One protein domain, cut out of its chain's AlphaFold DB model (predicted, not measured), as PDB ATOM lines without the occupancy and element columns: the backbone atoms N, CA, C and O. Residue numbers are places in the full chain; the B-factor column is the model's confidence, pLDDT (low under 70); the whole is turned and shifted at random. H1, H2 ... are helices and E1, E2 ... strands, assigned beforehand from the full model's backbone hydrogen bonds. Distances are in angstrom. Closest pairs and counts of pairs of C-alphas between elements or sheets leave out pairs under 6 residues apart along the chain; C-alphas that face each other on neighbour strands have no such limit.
ATOM      1  N   PHE A 486      -5.272  48.307  -1.466       90.25
ATOM      2  CA  PHE A 486      -4.943  47.516  -2.659       90.25
ATOM      3  C   PHE A 486      -6.153  46.738  -3.210       90.25
ATOM      4  O   PHE A 486      -6.316  46.614  -4.419       90.25
ATOM      5  N   ASN A 487      -7.045  46.270  -2.328       90.38
ATOM      6  CA  ASN A 487      -8.215  45.468  -2.705       90.38
ATOM      7  C   ASN A 487      -9.403  46.279  -3.248       90.38
ATOM      8  O   ASN A 487     -10.194  45.741  -4.017       90.38
ATOM      9  N   CYS A 488      -9.585  47.538  -2.829       90.56
ATOM     10  CA  CYS A 488     -10.773  48.324  -3.198       90.56
ATOM     11  C   CYS A 488     -10.465  49.664  -3.881       90.56
ATOM     12  O   CYS A 488     -11.388  50.446  -4.104       90.56
ATOM     13  N   GLY A 489      -9.192  49.975  -4.150       88.75
ATOM     14  CA  GLY A 489      -8.730  51.191  -4.833       88.75
ATOM     15  C   GLY A 489      -8.970  52.512  -4.088       88.75
ATOM     16  O   GLY A 489      -8.384  53.531  -4.446       88.75
ATOM     17  N   LYS A 490      -9.813  52.519  -3.046       84.69
ATOM     18  CA  LYS A 490     -10.109  53.709  -2.245       84.69
ATOM     19  C   LYS A 490      -8.831  54.221  -1.582       84.69
ATOM     20  O   LYS A 490      -8.207  53.517  -0.782       84.69
ATOM     21  N   ARG A 491      -8.473  55.456  -1.936       75.25
ATOM     22  CA  ARG A 491      -7.510  56.279  -1.209       75.25
ATOM     23  C   ARG A 491      -8.098  56.646   0.153       75.25
ATOM     24  O   ARG A 491      -9.303  56.854   0.250       75.25
ATOM     25  N   ILE A 501      -9.592  53.457  11.178       81.94
ATOM     26  CA  ILE A 501      -9.452  52.535  10.047       81.94
ATOM     27  C   ILE A 501      -8.299  51.570  10.335       81.94
ATOM     28  O   ILE A 501      -7.133  51.892  10.113       81.94
ATOM     29  N   LEU A 502      -8.627  50.353  10.776       90.31
ATOM     30  CA  LEU A 502      -7.641  49.286  10.938       90.31
ATOM     31  C   LEU A 502      -7.058  48.861   9.579       90.31
ATOM     32  O   LEU A 502      -7.771  48.417   8.666       90.31
ATOM     33  N   TRP A 503      -5.736  48.990   9.461       92.56
ATOM     34  CA  TRP A 503      -4.945  48.635   8.285       92.56
ATOM     35  C   TRP A 503      -4.159  47.348   8.529       92.56
ATOM     36  O   TRP A 503      -3.415  47.226   9.503       92.56
ATOM     37  N   PHE A 504      -4.296  46.389   7.614       95.44
ATOM     38  CA  PHE A 504      -3.547  45.137   7.627       95.44
ATOM     39  C   PHE A 504      -2.554  45.106   6.462       95.44
ATOM     40  O   PHE A 504      -2.899  45.413   5.314       95.44
ATOM     41  N   SER A 505      -1.331  44.670   6.747       96.25
ATOM     42  CA  SER A 505      -0.280  44.429   5.757       96.25
ATOM     43  C   SER A 505       0.015  42.932   5.623       96.25
ATOM     44  O   SER A 505      -0.428  42.102   6.424       96.25
ATOM     45  N   CYS A 506       0.681  42.544   4.533       97.00
ATOM     46  CA  CYS A 506       1.006  41.145   4.268       97.00
ATOM     47  C   CYS A 506       2.273  40.702   5.016       97.00
ATOM     48  O   CYS A 506       3.354  41.237   4.783       97.00
ATOM     49  N   SER A 507       2.181  39.630   5.809       96.75
ATOM     50  CA  SER A 507       3.320  39.050   6.540       96.75
ATOM     51  C   SER A 507       4.464  38.542   5.644       96.75
ATOM     52  O   SER A 507       5.594  38.383   6.107       96.75
ATOM     53  N   ASN A 508       4.232  38.357   4.337       96.50
ATOM     54  CA  ASN A 508       5.278  38.075   3.347       96.50
ATOM     55  C   ASN A 508       5.958  39.366   2.833       96.50
ATOM     56  O   ASN A 508       6.117  39.563   1.627       96.50
ATOM     57  N   VAL A 509       6.398  40.237   3.747       93.31
ATOM     58  CA  VAL A 509       7.022  41.548   3.450       93.31
ATOM     59  C   VAL A 509       8.246  41.491   2.521       93.31
ATOM     60  O   VAL A 509       8.605  42.503   1.924       93.31
ATOM     61  N   LYS A 510       8.877  40.319   2.344       92.88
ATOM     62  CA  LYS A 510       9.976  40.115   1.379       92.88
ATOM     63  C   LYS A 510       9.530  40.145  -0.087       92.88
ATOM     64  O   LYS A 510      10.331  40.505  -0.943       92.88
ATOM     65  N   HIS A 511       8.294  39.732  -0.373       93.50
ATOM     66  CA  HIS A 511       7.798  39.514  -1.741       93.50
ATOM     67  C   HIS A 511       6.410  40.116  -1.999       93.50
ATOM     68  O   HIS A 511       5.931  40.091  -3.128       93.50
ATOM     69  N   CYS A 512       5.740  40.643  -0.973       94.25
ATOM     70  CA  CYS A 512       4.404  41.208  -1.084       94.25
ATOM     71  C   CYS A 512       4.253  42.419  -0.154       94.25
ATOM     72  O   CYS A 512       3.953  42.279   1.029       94.25
ATOM     73  N   ARG A 513       4.416  43.624  -0.709       93.12
ATOM     74  CA  ARG A 513       4.084  44.895  -0.044       93.12
ATOM     75  C   ARG A 513       2.595  45.241  -0.221       93.12
ATOM     76  O   ARG A 513       2.265  46.352  -0.614       93.12
ATOM     77  N   ALA A 514       1.695  44.277  -0.019       94.75
ATOM     78  CA  ALA A 514       0.256  44.507  -0.154       94.75
ATOM     79  C   ALA A 514      -0.360  45.026   1.155       94.75
ATOM     80  O   ALA A 514       0.029  44.598   2.245       94.75
ATOM     81  N   TRP A 515      -1.357  45.902   1.013       94.62
ATOM     82  CA  TRP A 515      -2.014  46.638   2.096       94.62
ATOM     83  C   TRP A 515      -3.515  46.668   1.899       94.62
ATOM     84  O   TRP A 515      -4.007  46.863   0.783       94.62
ATOM     85  N   THR A 516      -4.274  46.532   2.975       95.75
ATOM     86  CA  THR A 516      -5.726  46.540   2.877       95.75
ATOM     87  C   THR A 516      -6.367  46.996   4.183       95.75
ATOM     88  O   THR A 516      -5.800  46.821   5.256       95.75
ATOM     89  N   ARG A 517      -7.559  47.591   4.100       94.31
ATOM     90  CA  ARG A 517      -8.380  47.870   5.288       94.31
ATOM     91  C   ARG A 517      -8.978  46.556   5.784       94.31
ATOM     92  O   ARG A 517      -9.274  45.694   4.955       94.31
ATOM     93  N   GLU A 518      -9.220  46.411   7.086       93.06
ATOM     94  CA  GLU A 518      -9.776  45.185   7.687       93.06
ATOM     95  C   GLU A 518     -10.942  44.596   6.871       93.06
ATOM     96  O   GLU A 518     -10.870  43.452   6.413       93.06
ATOM     97  N   GLN A 519     -11.970  45.408   6.597       92.50
ATOM     98  CA  GLN A 519     -13.173  45.028   5.841       92.50
ATOM     99  C   GLN A 519     -12.878  44.451   4.442       92.50
ATOM    100  O   GLN A 519     -13.678  43.699   3.892       92.50
ATOM    101  N   CYS A 520     -11.738  44.809   3.850       94.88
ATOM    102  CA  CYS A 520     -11.312  44.360   2.528       94.88
ATOM    103  C   CYS A 520     -10.376  43.133   2.581       94.88
ATOM    104  O   CYS A 520     -10.202  42.470   1.559       94.88
ATOM    105  N   SER A 521      -9.810  42.804   3.748       93.19
ATOM    106  CA  SER A 521      -8.899  41.665   3.960       93.19
ATOM    107  C   SER A 521      -9.600  40.301   4.057       93.19
ATOM    108  O   SER A 521      -9.040  39.279   3.645       93.19
ATOM    109  N   GLY A 522     -10.821  40.283   4.608       91.56
ATOM    110  CA  GLY A 522     -11.518  39.072   5.071       91.56
ATOM    111  C   GLY A 522     -11.196  38.644   6.517       91.56
ATOM    112  O   GLY A 522     -11.597  37.546   6.923       91.56
ATOM    113  N   GLY A 523     -10.474  39.480   7.270       90.62
ATOM    114  CA  GLY A 523     -10.052  39.283   8.660       90.62
ATOM    115  C   GLY A 523      -8.559  38.959   8.816       90.62
ATOM    116  O   GLY A 523      -7.891  38.533   7.867       90.62
ATOM    117  N   LEU A 524      -8.043  39.130  10.037       90.75
ATOM    118  CA  LEU A 524      -6.678  38.745  10.411       90.75
ATOM    119  C   LEU A 524      -6.414  37.250  10.187       90.75
ATOM    120  O   LEU A 524      -7.318  36.415  10.227       90.75
ATOM    121  N   GLY A 525      -5.155  36.902   9.914       91.25
ATOM    122  CA  GLY A 525      -4.715  35.518   9.711       91.25
ATOM    123  C   GLY A 525      -5.189  34.866   8.403       91.25
ATOM    124  O   GLY A 525      -4.659  33.822   8.020       91.25
ATOM    125  N   ARG A 526      -6.126  35.475   7.661       95.38
ATOM    126  CA  ARG A 526      -6.464  35.050   6.294       95.38
ATOM    127  C   ARG A 526      -5.237  35.149   5.392       95.38
ATOM    128  O   ARG A 526      -4.411  36.046   5.549       95.38
ATOM    129  N   LYS A 527      -5.144  34.257   4.402       97.06
ATOM    130  CA  LYS A 527      -4.109  34.344   3.364       97.06
ATOM    131  C   LYS A 527      -4.251  35.647   2.575       97.06
ATOM    132  O   LYS A 527      -5.356  36.028   2.187       97.06
ATOM    133  N   CYS A 528      -3.124  36.297   2.310       96.50
ATOM    134  CA  CYS A 528      -3.058  37.484   1.478       96.50
ATOM    135  C   CYS A 528      -3.487  37.132   0.052       96.50
ATOM    136  O   CYS A 528      -2.863  36.306  -0.614       96.50
ATOM    137  N   GLN A 529      -4.542  37.791  -0.416       94.88
ATOM    138  CA  GLN A 529      -5.169  37.519  -1.710       94.88
ATOM    139  C   GLN A 529      -4.269  37.903  -2.900       94.88
ATOM    140  O   GLN A 529      -4.490  37.420  -4.003       94.88
ATOM    141  N   ILE A 530      -3.242  38.735  -2.670       94.25
ATOM    142  CA  ILE A 530      -2.335  39.246  -3.708       94.25
ATOM    143  C   ILE A 530      -1.173  38.283  -3.992       94.25
ATOM    144  O   ILE A 530      -0.812  38.100  -5.148       94.25
ATOM    145  N   CYS A 531      -0.591  37.644  -2.967       95.50
ATOM    146  CA  CYS A 531       0.533  36.708  -3.149       95.50
ATOM    147  C   CYS A 531       0.221  35.239  -2.829       95.50
ATOM    148  O   CYS A 531       1.068  34.385  -3.074       95.50
ATOM    149  N   GLY A 532      -0.922  34.922  -2.210       95.88
ATOM    150  CA  GLY A 532      -1.327  33.563  -1.810       95.88
ATOM    151  C   GLY A 532      -0.489  32.893  -0.702       95.88
ATOM    152  O   GLY A 532      -0.955  31.936  -0.078       95.88
ATOM    153  N   VAL A 533       0.727  33.387  -0.446       97.06
ATOM    154  CA  VAL A 533       1.718  32.814   0.482       97.06
ATOM    155  C   VAL A 533       1.626  33.426   1.880       97.06
ATOM    156  O   VAL A 533       1.581  32.692   2.864       97.06
ATOM    157  N   GLY A 534       1.616  34.758   1.975       96.75
ATOM    158  CA  GLY A 534       1.551  35.460   3.259       96.75
ATOM    159  C   GLY A 534       0.152  35.454   3.872       96.75
ATOM    160  O   GLY A 534      -0.823  35.036   3.249       96.75
ATOM    161  N   THR A 535       0.047  35.989   5.081       97.88
ATOM    162  CA  THR A 535      -1.204  36.224   5.817       97.88
ATOM    163  C   THR A 535      -1.391  37.712   6.094       97.88
ATOM    164  O   THR A 535      -0.417  38.463   6.101       97.88
ATOM    165  N   TRP A 536      -2.630  38.157   6.292       97.19
ATOM    166  CA  TRP A 536      -2.912  39.515   6.754       97.19
ATOM    167  C   TRP A 536      -2.631  39.634   8.256       97.19
ATOM    168  O   TRP A 536      -3.158  38.854   9.055       97.19
ATOM    169  N   THR A 537      -1.803  40.609   8.620       96.44
ATOM    170  CA  THR A 537      -1.417  40.943   9.997       96.44
ATOM    171  C   THR A 537      -1.730  42.405  10.288       96.44
ATOM    172  O   THR A 537      -1.602  43.246   9.400       96.44
ATOM    173  N   GLU A 538      -2.135  42.700  11.521       95.00
ATOM    174  CA  GLU A 538      -2.466  44.054  11.962       95.00
ATOM    175  C   GLU A 538      -1.212  44.928  12.028       95.00
ATOM    176  O   GLU A 538      -0.210  44.536  12.632       95.00
ATOM    177  N   GLU A 539      -1.252  46.109  11.411       82.31
ATOM    178  CA  GLU A 539      -0.140  47.054  11.462       82.31
ATOM    179  C   GLU A 539      -0.358  48.079  12.576       82.31
ATOM    180  O   GLU A 539      -0.851  49.183  12.352       82.31
ATOM    181  N   THR A 540       0.044  47.727  13.800       78.88
ATOM    182  CA  THR A 540       0.076  48.714  14.884       78.88
ATOM    183  C   THR A 540       1.092  49.808  14.551       78.88
ATOM    184  O   THR A 540       2.205  49.535  14.087       78.88
ATOM    185  N   VAL A 541       0.732  51.065  14.828       62.81
ATOM    186  CA  VAL A 541       1.496  52.279  14.466       62.81
ATOM    187  C   VAL A 541       2.946  52.274  14.996       62.81
ATOM    188  O   VAL A 541       3.808  53.006  14.500       62.81
ATOM    189  N   GLU A 542       3.248  51.440  15.991       66.19
ATOM    190  CA  GLU A 542       4.592  51.244  16.533       66.19
ATOM    191  C   GLU A 542       5.468  50.308  15.687       66.19
ATOM    192  O   GLU A 542       6.648  50.609  15.486       66.19
ATOM    193  N   THR A 543       4.920  49.210  15.151       59.72
ATOM    194  CA  THR A 543       5.694  48.214  14.376       59.72
ATOM    195  C   THR A 543       6.313  48.826  13.123       59.72
ATOM    196  O   THR A 543       7.522  48.711  12.914       59.72
ATOM    197  N   SER A 544       5.527  49.596  12.366       57.06
ATOM    198  CA  SER A 544       5.990  50.336  11.185       57.06
ATOM    199  C   SER A 544       7.186  51.257  11.508       57.06
ATOM    200  O   SER A 544       8.189  51.296  10.789       57.06
ATOM    201  N   LYS A 545       7.152  51.928  12.671       57.34
ATOM    202  CA  LYS A 545       8.243  52.796  13.158       57.34
ATOM    203  C   LYS A 545       9.475  52.003  13.617       57.34
ATOM    204  O   LYS A 545      10.594  52.515  13.509       57.34
ATOM    205  N   GLN A 546       9.309  50.782  14.128       59.72
ATOM    206  CA  GLN A 546      10.424  49.906  14.501       59.72
ATOM    207  C   GLN A 546      11.140  49.329  13.270       59.72
ATOM    208  O   GLN A 546      12.373  49.378  13.223       59.72
ATOM    209  N   ASP A 547      10.402  48.886  12.247       59.88
ATOM    210  CA  ASP A 547      10.969  48.375  10.990       59.88
ATOM    211  C   ASP A 547      11.863  49.419  10.306       59.88
ATOM    212  O   ASP A 547      13.044  49.157  10.044       59.88
ATOM    213  N   THR A 548      11.356  50.642  10.102       54.09
ATOM    214  CA  THR A 548      12.131  51.741   9.495       54.09
ATOM    215  C   THR A 548      13.380  52.090  10.323       54.09
ATOM    216  O   THR A 548      14.438  52.390   9.756       54.09
ATOM    217  N   ARG A 549      13.326  52.001  11.662       58.69
ATOM    218  CA  ARG A 549      14.506  52.181  12.537       58.69
ATOM    219  C   ARG A 549      15.523  51.046  12.380       58.69
ATOM    220  O   ARG A 549      16.726  51.316  12.329       58.69
ATOM    221  N   GLN A 550      15.078  49.792  12.284       62.50
ATOM    222  CA  GLN A 550      15.973  48.641  12.149       62.50
ATOM    223  C   GLN A 550      16.624  48.576  10.754       62.50
ATOM    224  O   GLN A 550      17.817  48.284  10.652       62.50
ATOM    225  N   ALA A 551      15.889  48.928   9.694       57.16
ATOM    226  CA  ALA A 551      16.420  49.056   8.337       57.16
ATOM    227  C   ALA A 551      17.505  50.145   8.243       57.16
ATOM    228  O   ALA A 551      18.601  49.889   7.738       57.16
ATOM    229  N   LYS A 552      17.256  51.334   8.818       63.16
ATOM    230  CA  LYS A 552      18.243  52.429   8.866       63.16
ATOM    231  C   LYS A 552      19.521  52.018   9.618       63.16
ATOM    232  O   LYS A 552      20.616  52.277   9.123       63.16
ATOM    233  N   ARG A 553      19.411  51.291  10.742       66.62
ATOM    234  CA  ARG A 553      20.579  50.727  11.459       66.62
ATOM    235  C   ARG A 553      21.386  49.733  10.609       66.62
ATOM    236  O   ARG A 553      22.614  49.801  10.616       66.62
ATOM    237  N   LYS A 554      20.724  48.848   9.853       68.44
ATOM    238  CA  LYS A 554      21.394  47.867   8.974       68.44
ATOM    239  C   LYS A 554      22.178  48.540   7.837       68.44
ATOM    240  O   LYS A 554      23.329  48.176   7.621       68.44
ATOM    241  N   ASN A 555      21.622  49.568   7.188       57.47
ATOM    242  CA  ASN A 555      22.341  50.321   6.146       57.47
ATOM    243  C   ASN A 555      23.568  51.078   6.684       57.47
ATOM    244  O   ASN A 555      24.617  51.066   6.044       57.47
ATOM    245  N   VAL A 556      23.475  51.698   7.869       70.69
ATOM    246  CA  VAL A 556      24.636  52.364   8.496       70.69
ATOM    247  C   VAL A 556      25.740  51.351   8.818       70.69
ATOM    248  O   VAL A 556      26.903  51.601   8.509       70.69
ATOM    249  N   SER A 557      25.382  50.184   9.364       65.38
ATOM    250  CA  SER A 557      26.337  49.107   9.660       65.38
ATOM    251  C   SER A 557      27.025  48.562   8.400       65.38
ATOM    252  O   SER A 557      28.247  48.425   8.395       65.38
ATOM    253  N   ALA A 558      26.277  48.323   7.317       60.91
ATOM    254  CA  ALA A 558      26.832  47.845   6.048       60.91
ATOM    255  C   ALA A 558      27.824  48.845   5.426       60.91
ATOM    256  O   ALA A 558      28.907  48.452   4.990       60.91
ATOM    257  N   ASN A 559      27.498  50.143   5.445       54.38
ATOM    258  CA  ASN A 559      28.398  51.186   4.951       54.38
ATOM    259  C   ASN A 559      29.685  51.276   5.787       54.38
ATOM    260  O   ASN A 559      30.770  51.372   5.217       54.38
ATOM    261  N   LEU A 560      29.590  51.182   7.118       56.31
ATOM    262  CA  LEU A 560      30.764  51.209   7.999       56.31
ATOM    263  C   LEU A 560      31.702  50.016   7.736       56.31
ATOM    264  O   LEU A 560      32.916  50.183   7.633       56.31
ATOM    265  N   HIS A 561      31.132  48.822   7.548       51.91
ATOM    266  CA  HIS A 561      31.889  47.598   7.278       51.91
ATOM    267  C   HIS A 561      32.572  47.596   5.895       51.91
ATOM    268  O   HIS A 561      33.591  46.931   5.709       51.91
ATOM    269  N   CYS A 562      32.035  48.360   4.938       46.03
ATOM    270  CA  CYS A 562      32.631  48.571   3.618       46.03
ATOM    271  C   CYS A 562      33.822  49.550   3.663       46.03
ATOM    272  O   CYS A 562      34.784  49.379   2.920       46.03
TER     273      CYS A 562
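This is residues 486 to 491 and 501 to 562 of the 663 residues of an uncharacterized protein of Oesophagostomum dentatum (UniProt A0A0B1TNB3). A small, compact head with one long helix sticking out of it like an arm: the head holds a sheet of three short strands, E2, E1 and E3, with the four-residue helix H1 over one face of it, and the arm is H2, of which residues 542 to 562 stand free. The arm makes the length of the whole, and much of the head is loop, the longest such stretch being residues 522 to 535. The printed part has 68 residues, with two named helices and three named strands in the order E1, E2, H1, E3, H2; the sheet runs E2, E1, E3, antiparallel throughout, and the class is mixed, helices and strands. The whole is loose, with a radius of gyration of the C-alphas of 14.5 A, and spans 44 by 24 by 22 A.

Residues 486 to 491 hold no named element. E1, residues 503 to 506, is the inner strand of the sheet. E2, residues 515 to 517, forms a hairpin with E1 at 147 degrees; N 504 and O 516 are within hydrogen-bond range at 2.8 A. H1, residues 518 to 521, is on the sheet at a height over the sheet of 8.2 A and only just over E1, on which 3 of its C-alphas fall; the closest C-alphas of H1 and E1, those of Glu 518 and Trp 503, are 6.0 A apart. E3, residues 536 to 538, is antiparallel to E1 at 135 degrees, with N 505 and O 537 at 3.0 A. E2, H1 and E3 form a split strand-helix-strand unit, two strands running the same way with a helix between them along the chain and E1 between them in the sheet; its crossover is right-handed. H2, residues 541 to 562, is not on the sheet and is apart from E1, E2 and H1. In H2, 17 of 18 O i to N i+4 pairs are within hydrogen-bond range; H1 is too short for such a pair.

E1 is 10.4 A from first to last C-alpha and begins at C-alpha 503 (-4.945, 48.635, 8.285). E2 measures 7.2 A, H1 5.2 A and E3 6.9 A. H2 measures 33.2 A, from C-alpha 541 (1.496, 52.279, 14.466) to C-alpha 562 (32.631, 48.571, 3.618).

The two C-alphas farthest apart, those of Gln 519 and Cys 562, are 46.0 A apart. Without residues 542 to 562 the body spans 24 by 21 by 17 A. Residues 492 to 500 are cut out, and C-alphas 491 and 501 are 12.0 A apart across the cut. The link from H1 to E3, 14 residues, is long. The mean pLDDT of the printed part is 82.0; residues 541 to 555 and 557 to 562 are under 70.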